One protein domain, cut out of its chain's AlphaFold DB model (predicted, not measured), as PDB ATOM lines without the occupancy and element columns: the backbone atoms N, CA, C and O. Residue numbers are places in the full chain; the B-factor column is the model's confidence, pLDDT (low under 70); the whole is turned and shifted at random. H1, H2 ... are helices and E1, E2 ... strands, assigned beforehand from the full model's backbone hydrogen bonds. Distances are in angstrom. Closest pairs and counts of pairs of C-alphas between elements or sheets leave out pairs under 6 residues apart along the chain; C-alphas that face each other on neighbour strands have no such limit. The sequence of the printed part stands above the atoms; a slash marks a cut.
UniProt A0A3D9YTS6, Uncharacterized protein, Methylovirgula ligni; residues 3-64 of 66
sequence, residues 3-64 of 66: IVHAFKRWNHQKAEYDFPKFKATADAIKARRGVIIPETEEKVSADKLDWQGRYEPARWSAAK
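What this domain is: This is residues 3 to 64 of the 66 residues of an uncharacterized protein of Methylovirgula ligni (UniProt A0A3D9YTS6). A small sheet, E2-E1-E3, forms one end, with the short helix H1 over one face; loops and E4 lead to H2 at the other end. The 62 printed residues run E1, E2, H1, E3, E4, H2, mixed helix and strand, with under half in named elements. The sheet is antiparallel; the whole is compact, radius of gyration of the C-alphas 11.9 A, yet elongated, 38 by 23 by 20 A.

Where its parts are: E1, residues 7 to 11, spans 12.7 A from C-alpha 7 at (69.720, -18.167, 201.991). E2 is 16 to 18, H1 26 to 31 with 8.7 A, E3 34 to 36, E4 42 to 44. H2, 57 to 62, spans 8.6 A, ending at (53.248, -4.826, 209.654).

How they stand to each other: E1 and E2 form a hairpin; N 9 and O 18 are 2.9 A apart. E1 and E3 are antiparallel at 154 degrees; N 35 and O 8 are 2.8 A apart. E2, H1, E3 make a split strand-helix-strand unit, E1 between the strands, its crossover right-handed. H1 is on the sheet, only just over E3, with 3 C-alphas falling on it; the closest C-alphas, Ile 29 and Val 35, are 6.8 A apart. E4 pairs with no named strand, but its residues 42 to 43 pair with 3 to 4. H2 is not on the sheet. In both helices every O i to N i+4 pair is within hydrogen-bond range.

The domain as a whole: The farthest C-alphas, Ala 15 and Lys 64, are 38.0 A apart. The printed part has no cut; E4 to H2 is a long link. Residues 61 to 64 have pLDDT under 70.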
ATOM      1  N   ILE A   3      74.336  -6.055 206.860       95.75
ATOM      2  CA  ILE A   3      73.951  -6.678 205.595       95.75
ATOM      3  C   ILE A   3      73.337  -8.045 205.894       95.75
ATOM      4  O   ILE A   3      73.914  -8.856 206.625       95.75
ATOM      5  N   VAL A   4      72.156  -8.289 205.336       96.38
ATOM      6  CA  VAL A   4      71.454  -9.572 205.406       96.38
ATOM      7  C   VAL A   4      71.192 -10.109 204.006       96.38
ATOM      8  O   VAL A   4      70.991  -9.339 203.069       96.38
ATOM      9  N   HIS A   5      71.155 -11.433 203.871       96.81
ATOM     10  CA  HIS A   5      70.929 -12.123 202.602       96.81
ATOM     11  C   HIS A   5      69.805 -13.143 202.736       96.81
ATOM     12  O   HIS A   5      69.606 -13.727 203.808       96.81
ATOM     13  N   ALA A   6      69.101 -13.402 201.636       95.38
ATOM     14  CA  ALA A   6      68.348 -14.639 201.526       95.38
ATOM     15  C   ALA A   6      69.332 -15.817 201.469       95.38
ATOM     16  O   ALA A   6      70.464 -15.703 200.989       95.38
ATOM     17  N   PHE A   7      68.904 -16.963 201.979       95.19
ATOM     18  CA  PHE A   7      69.720 -18.167 201.991       95.19
ATOM     19  C   PHE A   7      68.844 -19.391 201.782       95.19
ATOM     20  O   PHE A   7      67.647 -19.365 202.053       95.19
ATOM     21  N   LYS A   8      69.458 -20.474 201.318       94.56
ATOM     22  CA  LYS A   8      68.854 -21.807 201.323       94.56
ATOM     23  C   LYS A   8      69.625 -22.708 202.271       94.56
ATOM     24  O   LYS A   8      70.823 -22.511 202.478       94.56
ATOM     25  N   ARG A   9      68.971 -23.710 202.842       93.75
ATOM     26  CA  ARG A   9      69.621 -24.732 203.676       93.75
ATOM     27  C   ARG A   9      69.154 -26.115 203.260       93.75
ATOM     28  O   ARG A   9      68.009 -26.278 202.854       93.75
ATOM     29  N   TRP A  10      70.023 -27.110 203.374       93.06
ATOM     30  CA  TRP A  10      69.626 -28.493 203.140       93.06
ATOM     31  C   TRP A  10      68.795 -29.007 204.319       93.06
ATOM     32  O   TRP A  10      69.250 -28.985 205.467       93.06
ATOM     33  N   ASN A  11      67.572 -29.456 204.053       92.25
ATOM     34  CA  ASN A  11      66.719 -30.091 205.043       92.25
ATOM     35  C   ASN A  11      66.902 -31.611 204.972       92.25
ATOM     36  O   ASN A  11      66.324 -32.280 204.119       92.25
ATOM     37  N   HIS A  12      67.670 -32.164 205.911       89.81
ATOM     38  CA  HIS A  12      67.937 -33.602 205.981       89.81
ATOM     39  C   HIS A  12      66.684 -34.463 206.198       89.81
ATOM     40  O   HIS A  12      66.682 -35.614 205.783       89.81
ATOM     41  N   GLN A  13      65.628 -33.930 206.823       92.75
ATOM     42  CA  GLN A  13      64.396 -34.691 207.069       92.75
ATOM     43  C   GLN A  13      63.565 -34.861 205.797       92.75
ATOM     44  O   GLN A  13      62.907 -35.878 205.622       92.75
ATOM     45  N   LYS A  14      63.594 -33.854 204.921       93.12
ATOM     46  CA  LYS A  14      62.828 -33.834 203.670       93.12
ATOM     47  C   LYS A  14      63.662 -34.185 202.437       93.12
ATOM     48  O   LYS A  14      63.106 -34.326 201.359       93.12
ATOM     49  N   ALA A  15      64.981 -34.308 202.603       94.12
ATOM     50  CA  ALA A  15      65.948 -34.488 201.523       94.12
ATOM     51  C   ALA A  15      65.811 -33.435 200.403       94.12
ATOM     52  O   ALA A  15      65.944 -33.745 199.222       94.12
ATOM     53  N   GLU A  16      65.552 -32.180 200.779       95.25
ATOM     54  CA  GLU A  16      65.358 -31.066 199.842       95.25
ATOM     55  C   GLU A  16      65.997 -29.768 200.361       95.25
ATOM     56  O   GLU A  16      66.324 -29.639 201.545       95.25
ATOM     57  N   TYR A  17      66.159 -28.777 199.480       93.44
ATOM     58  CA  TYR A  17      66.538 -27.425 199.892       93.44
ATOM     59  C   TYR A  17      65.322 -26.662 200.426       93.44
ATOM     60  O   TYR A  17      64.337 -26.470 199.722       93.44
ATOM     61  N   ASP A  18      65.437 -26.171 201.657       93.00
ATOM     62  CA  ASP A  18      64.488 -25.256 202.287       93.00
ATOM     63  C   ASP A  18      64.935 -23.804 202.051       93.00
ATOM     64  O   ASP A  18      66.132 -23.493 202.124       93.00
ATOM     65  N   PHE A  19      63.970 -22.918 201.796       92.25
ATOM     66  CA  PHE A  19      64.164 -21.487 201.546       92.25
ATOM     67  C   PHE A  19      63.449 -20.695 202.646       92.25
ATOM     68  O   PHE A  19      62.256 -20.398 202.527       92.25
ATOM     69  N   PRO A  20      64.141 -20.368 203.752       89.44
ATOM     70  CA  PRO A  20      63.530 -19.644 204.853       89.44
ATOM     71  C   PRO A  20      62.968 -18.290 204.412       89.44
ATOM     72  O   PRO A  20      63.569 -17.573 203.617       89.44
ATOM     73  N   LYS A  21      61.827 -17.907 204.992       88.56
ATOM     74  CA  LYS A  21      61.120 -16.650 204.674       88.56
ATOM     75  C   LYS A  21      61.831 -15.376 205.159       88.56
ATOM     76  O   LYS A  21      61.352 -14.276 204.906       88.56
ATOM     77  N   PHE A  22      62.933 -15.514 205.890       92.62
ATOM     78  CA  PHE A  22      63.690 -14.415 206.480       92.62
ATOM     79  C   PHE A  22      65.090 -14.333 205.866       92.62
ATOM     80  O   PHE A  22      65.664 -15.343 205.456       92.62
ATOM     81  N   LYS A  23      65.673 -13.134 205.871       95.19
ATOM     82  CA  LYS A  23      67.088 -12.912 205.564       95.19
ATOM     83  C   LYS A  23      67.929 -13.047 206.836       95.19
ATOM     84  O   LYS A  23      67.413 -12.893 207.943       95.19
ATOM     85  N   ALA A  24      69.217 -13.336 206.712       95.44
ATOM     86  CA  ALA A  24      70.128 -13.434 207.855       95.44
ATOM     87  C   ALA A  24      71.526 -12.897 207.517       95.44
ATOM     88  O   ALA A  24      71.876 -12.764 206.343       95.44
ATOM     89  N   THR A  25      72.319 -12.577 208.541       95.81
ATOM     90  CA  THR A  25      73.732 -12.197 208.372       95.81
ATOM     91  C   THR A  25      74.566 -13.384 207.881       95.81
ATOM     92  O   THR A  25      74.202 -14.539 208.115       95.81
ATOM     93  N   ALA A  26      75.708 -13.122 207.237       94.56
ATOM     94  CA  ALA A  26      76.607 -14.179 206.759       94.56
ATOM     95  C   ALA A  26      77.018 -15.162 207.878       94.56
ATOM     96  O   ALA A  26      76.998 -16.375 207.668       94.56
ATOM     97  N   ASP A  27      77.286 -14.660 209.088       94.00
ATOM     98  CA  ASP A  27      77.614 -15.492 210.252       94.00
ATOM     99  C   ASP A  27      76.450 -16.397 210.676       94.00
ATOM    100  O   ASP A  27      76.636 -17.596 210.893       94.00
ATOM    101  N   ALA A  28      75.226 -15.862 210.732       92.44
ATOM    102  CA  ALA A  28      74.040 -16.642 211.074       92.44
ATOM    103  C   ALA A  28      73.703 -17.689 209.996       92.44
ATOM    104  O   ALA A  28      73.246 -18.790 210.316       92.44
ATOM    105  N   ILE A  29      73.946 -17.374 208.720       94.12
ATOM    106  CA  ILE A  29      73.794 -18.319 207.604       94.12
ATOM    107  C   ILE A  29      74.806 -19.460 207.747       94.12
ATOM    108  O   ILE A  29      74.420 -20.630 207.682       94.12
ATOM    109  N   LYS A  30      76.075 -19.138 208.025       91.44
ATOM    110  CA  LYS A  30      77.140 -20.125 208.247       91.44
ATOM    111  C   LYS A  30      76.839 -21.031 209.441       91.44
ATOM    112  O   LYS A  30      76.937 -22.251 209.314       91.44
ATOM    113  N   ALA A  31      76.392 -20.467 210.566       91.00
ATOM    114  CA  ALA A  31      75.995 -21.229 211.754       91.00
ATOM    115  C   ALA A  31      74.853 -22.224 211.466       91.00
ATOM    116  O   ALA A  31      74.804 -23.312 212.037       91.00
ATOM    117  N   ARG A  32      73.955 -21.881 210.532       87.44
ATOM    118  CA  ARG A  32      72.842 -22.735 210.086       87.44
ATOM    119  C   ARG A  32      73.192 -23.687 208.943       87.44
ATOM    120  O   ARG A  32      72.284 -24.337 208.428       87.44
ATOM    121  N   ARG A  33      74.465 -23.767 208.536       90.81
ATOM    122  CA  ARG A  33      74.913 -24.539 207.361       90.81
ATOM    123  C   ARG A  33      74.129 -24.171 206.090       90.81
ATOM    124  O   ARG A  33      73.806 -25.029 205.271       90.81
ATOM    125  N   GLY A  34      73.762 -22.897 205.968       92.69
ATOM    126  CA  GLY A  34      73.077 -22.356 204.803       92.69
ATOM    127  C   GLY A  34      74.049 -21.899 203.716       92.69
ATOM    128  O   GLY A  34      75.234 -21.693 203.965       92.69
ATOM    129  N   VAL A  35      73.515 -21.699 202.515       95.88
ATOM    130  CA  VAL A  35      74.211 -21.113 201.367       95.88
ATOM    131  C   VAL A  35      73.563 -19.771 201.049       95.88
ATOM    132  O   VAL A  35      72.342 -19.700 200.884       95.88
ATOM    133  N   ILE A  36      74.383 -18.721 200.973       95.12
ATOM    134  CA  ILE A  36      73.955 -17.371 200.589       95.12
ATOM    135  C   ILE A  36      73.442 -17.399 199.148       95.12
ATOM    136  O   ILE A  36      74.078 -17.980 198.269       95.12
ATOM    137  N   ILE A  37      72.302 -16.756 198.908       95.00
ATOM    138  CA  ILE A  37      71.796 -16.514 197.558       95.00
ATOM    139  C   ILE A  37      72.374 -15.161 197.105       95.00
ATOM    140  O   ILE A  37      72.116 -14.153 197.773       95.00
ATOM    141  N   PRO A  38      73.180 -15.116 196.028       92.00
ATOM    142  CA  PRO A  38      73.765 -13.868 195.538       92.00
ATOM    143  C   PRO A  38      72.675 -12.861 195.149       92.00
ATOM    144  O   PRO A  38      71.528 -13.242 194.930       92.00
ATOM    145  N   GLU A  39      73.023 -11.573 195.110       93.94
ATOM    146  CA  GLU A  39      72.119 -10.480 194.696       93.94
ATOM    147  C   GLU A  39      70.866 -10.293 195.580       93.94
ATOM    148  O   GLU A  39      69.937  -9.576 195.223       93.94
ATOM    149  N   THR A  40      70.833 -10.894 196.775       94.38
ATOM    150  CA  THR A  40      69.720 -10.739 197.740       94.38
ATOM    151  C   THR A  40      70.048  -9.833 198.927       94.38
ATOM    152  O   THR A  40      69.296  -9.775 199.911       94.38
ATOM    153  N   GLU A  41      71.178  -9.138 198.827       95.12
ATOM    154  CA  GLU A  41      71.764  -8.306 199.868       95.12
ATOM    155  C   GLU A  41      70.827  -7.150 200.222       95.12
ATOM    156  O   GLU A  41      70.323  -6.432 199.360       95.12
ATOM    157  N   GLU A  42      70.595  -6.950 201.512       95.00
ATOM    158  CA  GLU A  42      69.816  -5.826 202.009       95.00
ATOM    159  C   GLU A  42      70.494  -5.216 203.224       95.00
ATOM    160  O   GLU A  42      70.990  -5.913 204.111       95.00
ATOM    161  N   LYS A  43      70.510  -3.888 203.253       95.69
ATOM    162  CA  LYS A  43      71.091  -3.098 204.328       95.69
ATOM    163  C   LYS A  43      69.998  -2.750 205.331       95.69
ATOM    164  O   LYS A  43      69.098  -1.972 205.026       95.69
ATOM    165  N   VAL A  44      70.095  -3.305 206.534       94.31
ATOM    166  CA  VAL A  44      69.130  -3.088 207.619       94.31
ATOM    167  C   VAL A  44      69.803  -2.492 208.852       94.31
ATOM    168  O   VAL A  44      71.024  -2.560 209.033       94.31
ATOM    169  N   SER A  45      69.018  -1.845 209.705       94.19
ATOM    170  CA  SER A  45      69.470  -1.388 211.016       94.19
ATOM    171  C   SER A  45      69.468  -2.555 212.016       94.19
ATOM    172  O   SER A  45      68.779  -3.554 211.810       94.19
ATOM    173  N   ALA A  46      70.295  -2.475 213.062       91.00
ATOM    174  CA  ALA A  46      70.491  -3.595 213.990       91.00
ATOM    175  C   ALA A  46      69.230  -3.921 214.808       91.00
ATOM    176  O   ALA A  46      68.981  -5.082 215.109       91.00
ATOM    177  N   ASP A  47      68.404  -2.915 215.087       91.94
ATOM    178  CA  ASP A  47      67.102  -3.025 215.752       91.94
ATOM    179  C   ASP A  47      66.064  -3.834 214.954       91.94
ATOM    180  O   ASP A  47      65.103  -4.327 215.536       91.94
ATOM    181  N   LYS A  48      66.269  -4.026 213.642       92.44
ATOM    182  CA  LYS A  48      65.404  -4.863 212.793       92.44
ATOM    183  C   LYS A  48      65.785  -6.343 212.797       92.44
ATOM    184  O   LYS A  48      65.124  -7.147 212.133       92.44
ATOM    185  N   LEU A  49      66.861  -6.713 213.487       92.56
ATOM    186  CA  LEU A  49      67.255  -8.106 213.643       92.56
ATOM    187  C   LEU A  49      66.639  -8.684 214.912       92.56
ATOM    188  O   LEU A  49      66.589  -8.031 215.952       92.56
ATOM    189  N   ASP A  50      66.188  -9.932 214.838       91.81
ATOM    190  CA  ASP A  50      65.886 -10.684 216.049       91.81
ATOM    191  C   ASP A  50      67.173 -11.063 216.803       91.81
ATOM    192  O   ASP A  50      68.294 -10.880 216.320       91.81
ATOM    193  N   TRP A  51      67.018 -11.655 217.988       89.62
ATOM    194  CA  TRP A  51      68.142 -12.106 218.815       89.62
ATOM    195  C   TRP A  51      69.061 -13.136 218.125       89.62
ATOM    196  O   TRP A  51      70.166 -13.383 218.599       89.62
ATOM    197  N   GLN A  52      68.628 -13.736 217.010       89.50
ATOM    198  CA  GLN A  52      69.398 -14.687 216.204       89.50
ATOM    199  C   GLN A  52      70.022 -14.044 214.953       89.50
ATOM    200  O   GLN A  52      70.540 -14.765 214.096       89.50
ATOM    201  N   GLY A  53      69.925 -12.721 214.789       91.00
ATOM    202  CA  GLY A  53      70.421 -12.021 213.604       91.00
ATOM    203  C   GLY A  53      69.569 -12.241 212.348       91.00
ATOM    204  O   GLY A  53      70.091 -12.143 211.234       91.00
ATOM    205  N   ARG A  54      68.281 -12.589 212.493       92.19
ATOM    206  CA  ARG A  54      67.340 -12.742 211.373       92.19
ATOM    207  C   ARG A  54      66.532 -11.480 211.140       92.19
ATOM    208  O   ARG A  54      66.049 -10.855 212.078       92.19
ATOM    209  N   TYR A  55      66.300 -11.194 209.869       94.50
ATOM    210  CA  TYR A  55      65.461 -10.113 209.392       94.50
ATOM    211  C   TYR A  55      64.250 -10.667 208.639       94.50
ATOM    212  O   TYR A  55      64.394 -11.317 207.603       94.50
ATOM    213  N   GLU A  56      63.049 -10.391 209.144       91.44
ATOM    214  CA  GLU A  56      61.792 -10.761 208.495       91.44
ATOM    215  C   GLU A  56      61.049  -9.501 208.024       91.44
ATOM    216  O   GLU A  56      60.385  -8.847 208.832       91.44
ATOM    217  N   PRO A  57      61.127  -9.135 206.732       83.69
ATOM    218  CA  PRO A  57      60.539  -7.888 206.250       83.69
ATOM    219  C   PRO A  57      59.020  -7.826 206.473       83.69
ATOM    220  O   PRO A  57      58.510  -6.771 206.831       83.69
ATOM    221  N   ALA A  58      58.296  -8.945 206.352       82.38
ATOM    222  CA  ALA A  58      56.847  -8.989 206.576       82.38
ATOM    223  C   ALA A  58      56.457  -8.600 208.014       82.38
ATOM    224  O   ALA A  58      55.576  -7.765 208.216       82.38
ATOM    225  N   ARG A  59      57.163  -9.147 209.009       79.56
ATOM    226  CA  ARG A  59      56.962  -8.834 210.430       79.56
ATOM    227  C   ARG A  59      57.177  -7.349 210.734       79.56
ATOM    228  O   ARG A  59      56.424  -6.767 211.507       79.56
ATOM    229  N   TRP A  60      58.198  -6.737 210.136       72.31
ATOM    230  CA  TRP A  60      58.561  -5.342 210.409       72.31
ATOM    231  C   TRP A  60      57.780  -4.323 209.573       72.31
ATOM    232  O   TRP A  60      57.586  -3.197 210.024       72.31
ATOM    233  N   SER A  61      57.293  -4.701 208.390       69.25
ATOM    234  CA  SER A  61      56.370  -3.873 207.606       69.25
ATOM    235  C   SER A  61      54.995  -3.772 208.270       69.25
ATOM    236  O   SER A  61      54.404  -2.697 208.262       69.25
ATOM    237  N   ALA A  62      54.512  -4.844 208.911       62.28
ATOM    238  CA  ALA A  62      53.248  -4.826 209.654       62.28
ATOM    239  C   ALA A  62      53.279  -3.888 210.876       62.28
ATOM    240  O   ALA A  62      52.264  -3.296 211.226       62.28
ATOM    241  N   ALA A  63      54.452  -3.692 211.488       59.12
ATOM    242  CA  ALA A  63      54.627  -2.801 212.637       59.12
ATOM    243  C   ALA A  63      54.493  -1.298 212.301       59.12
ATOM    244  O   ALA A  63      54.478  -0.483 213.215       59.12
ATOM    245  N   LYS A  64      54.409  -0.915 211.017       50.81
ATOM    246  CA  LYS A  64      54.205   0.481 210.576       50.81
ATOM    247  C   LYS A  64      52.751   0.834 210.233       50.81
ATOM    248  O   LYS A  64      52.503   1.967 209.832       50.81
TER     249      LYS A  64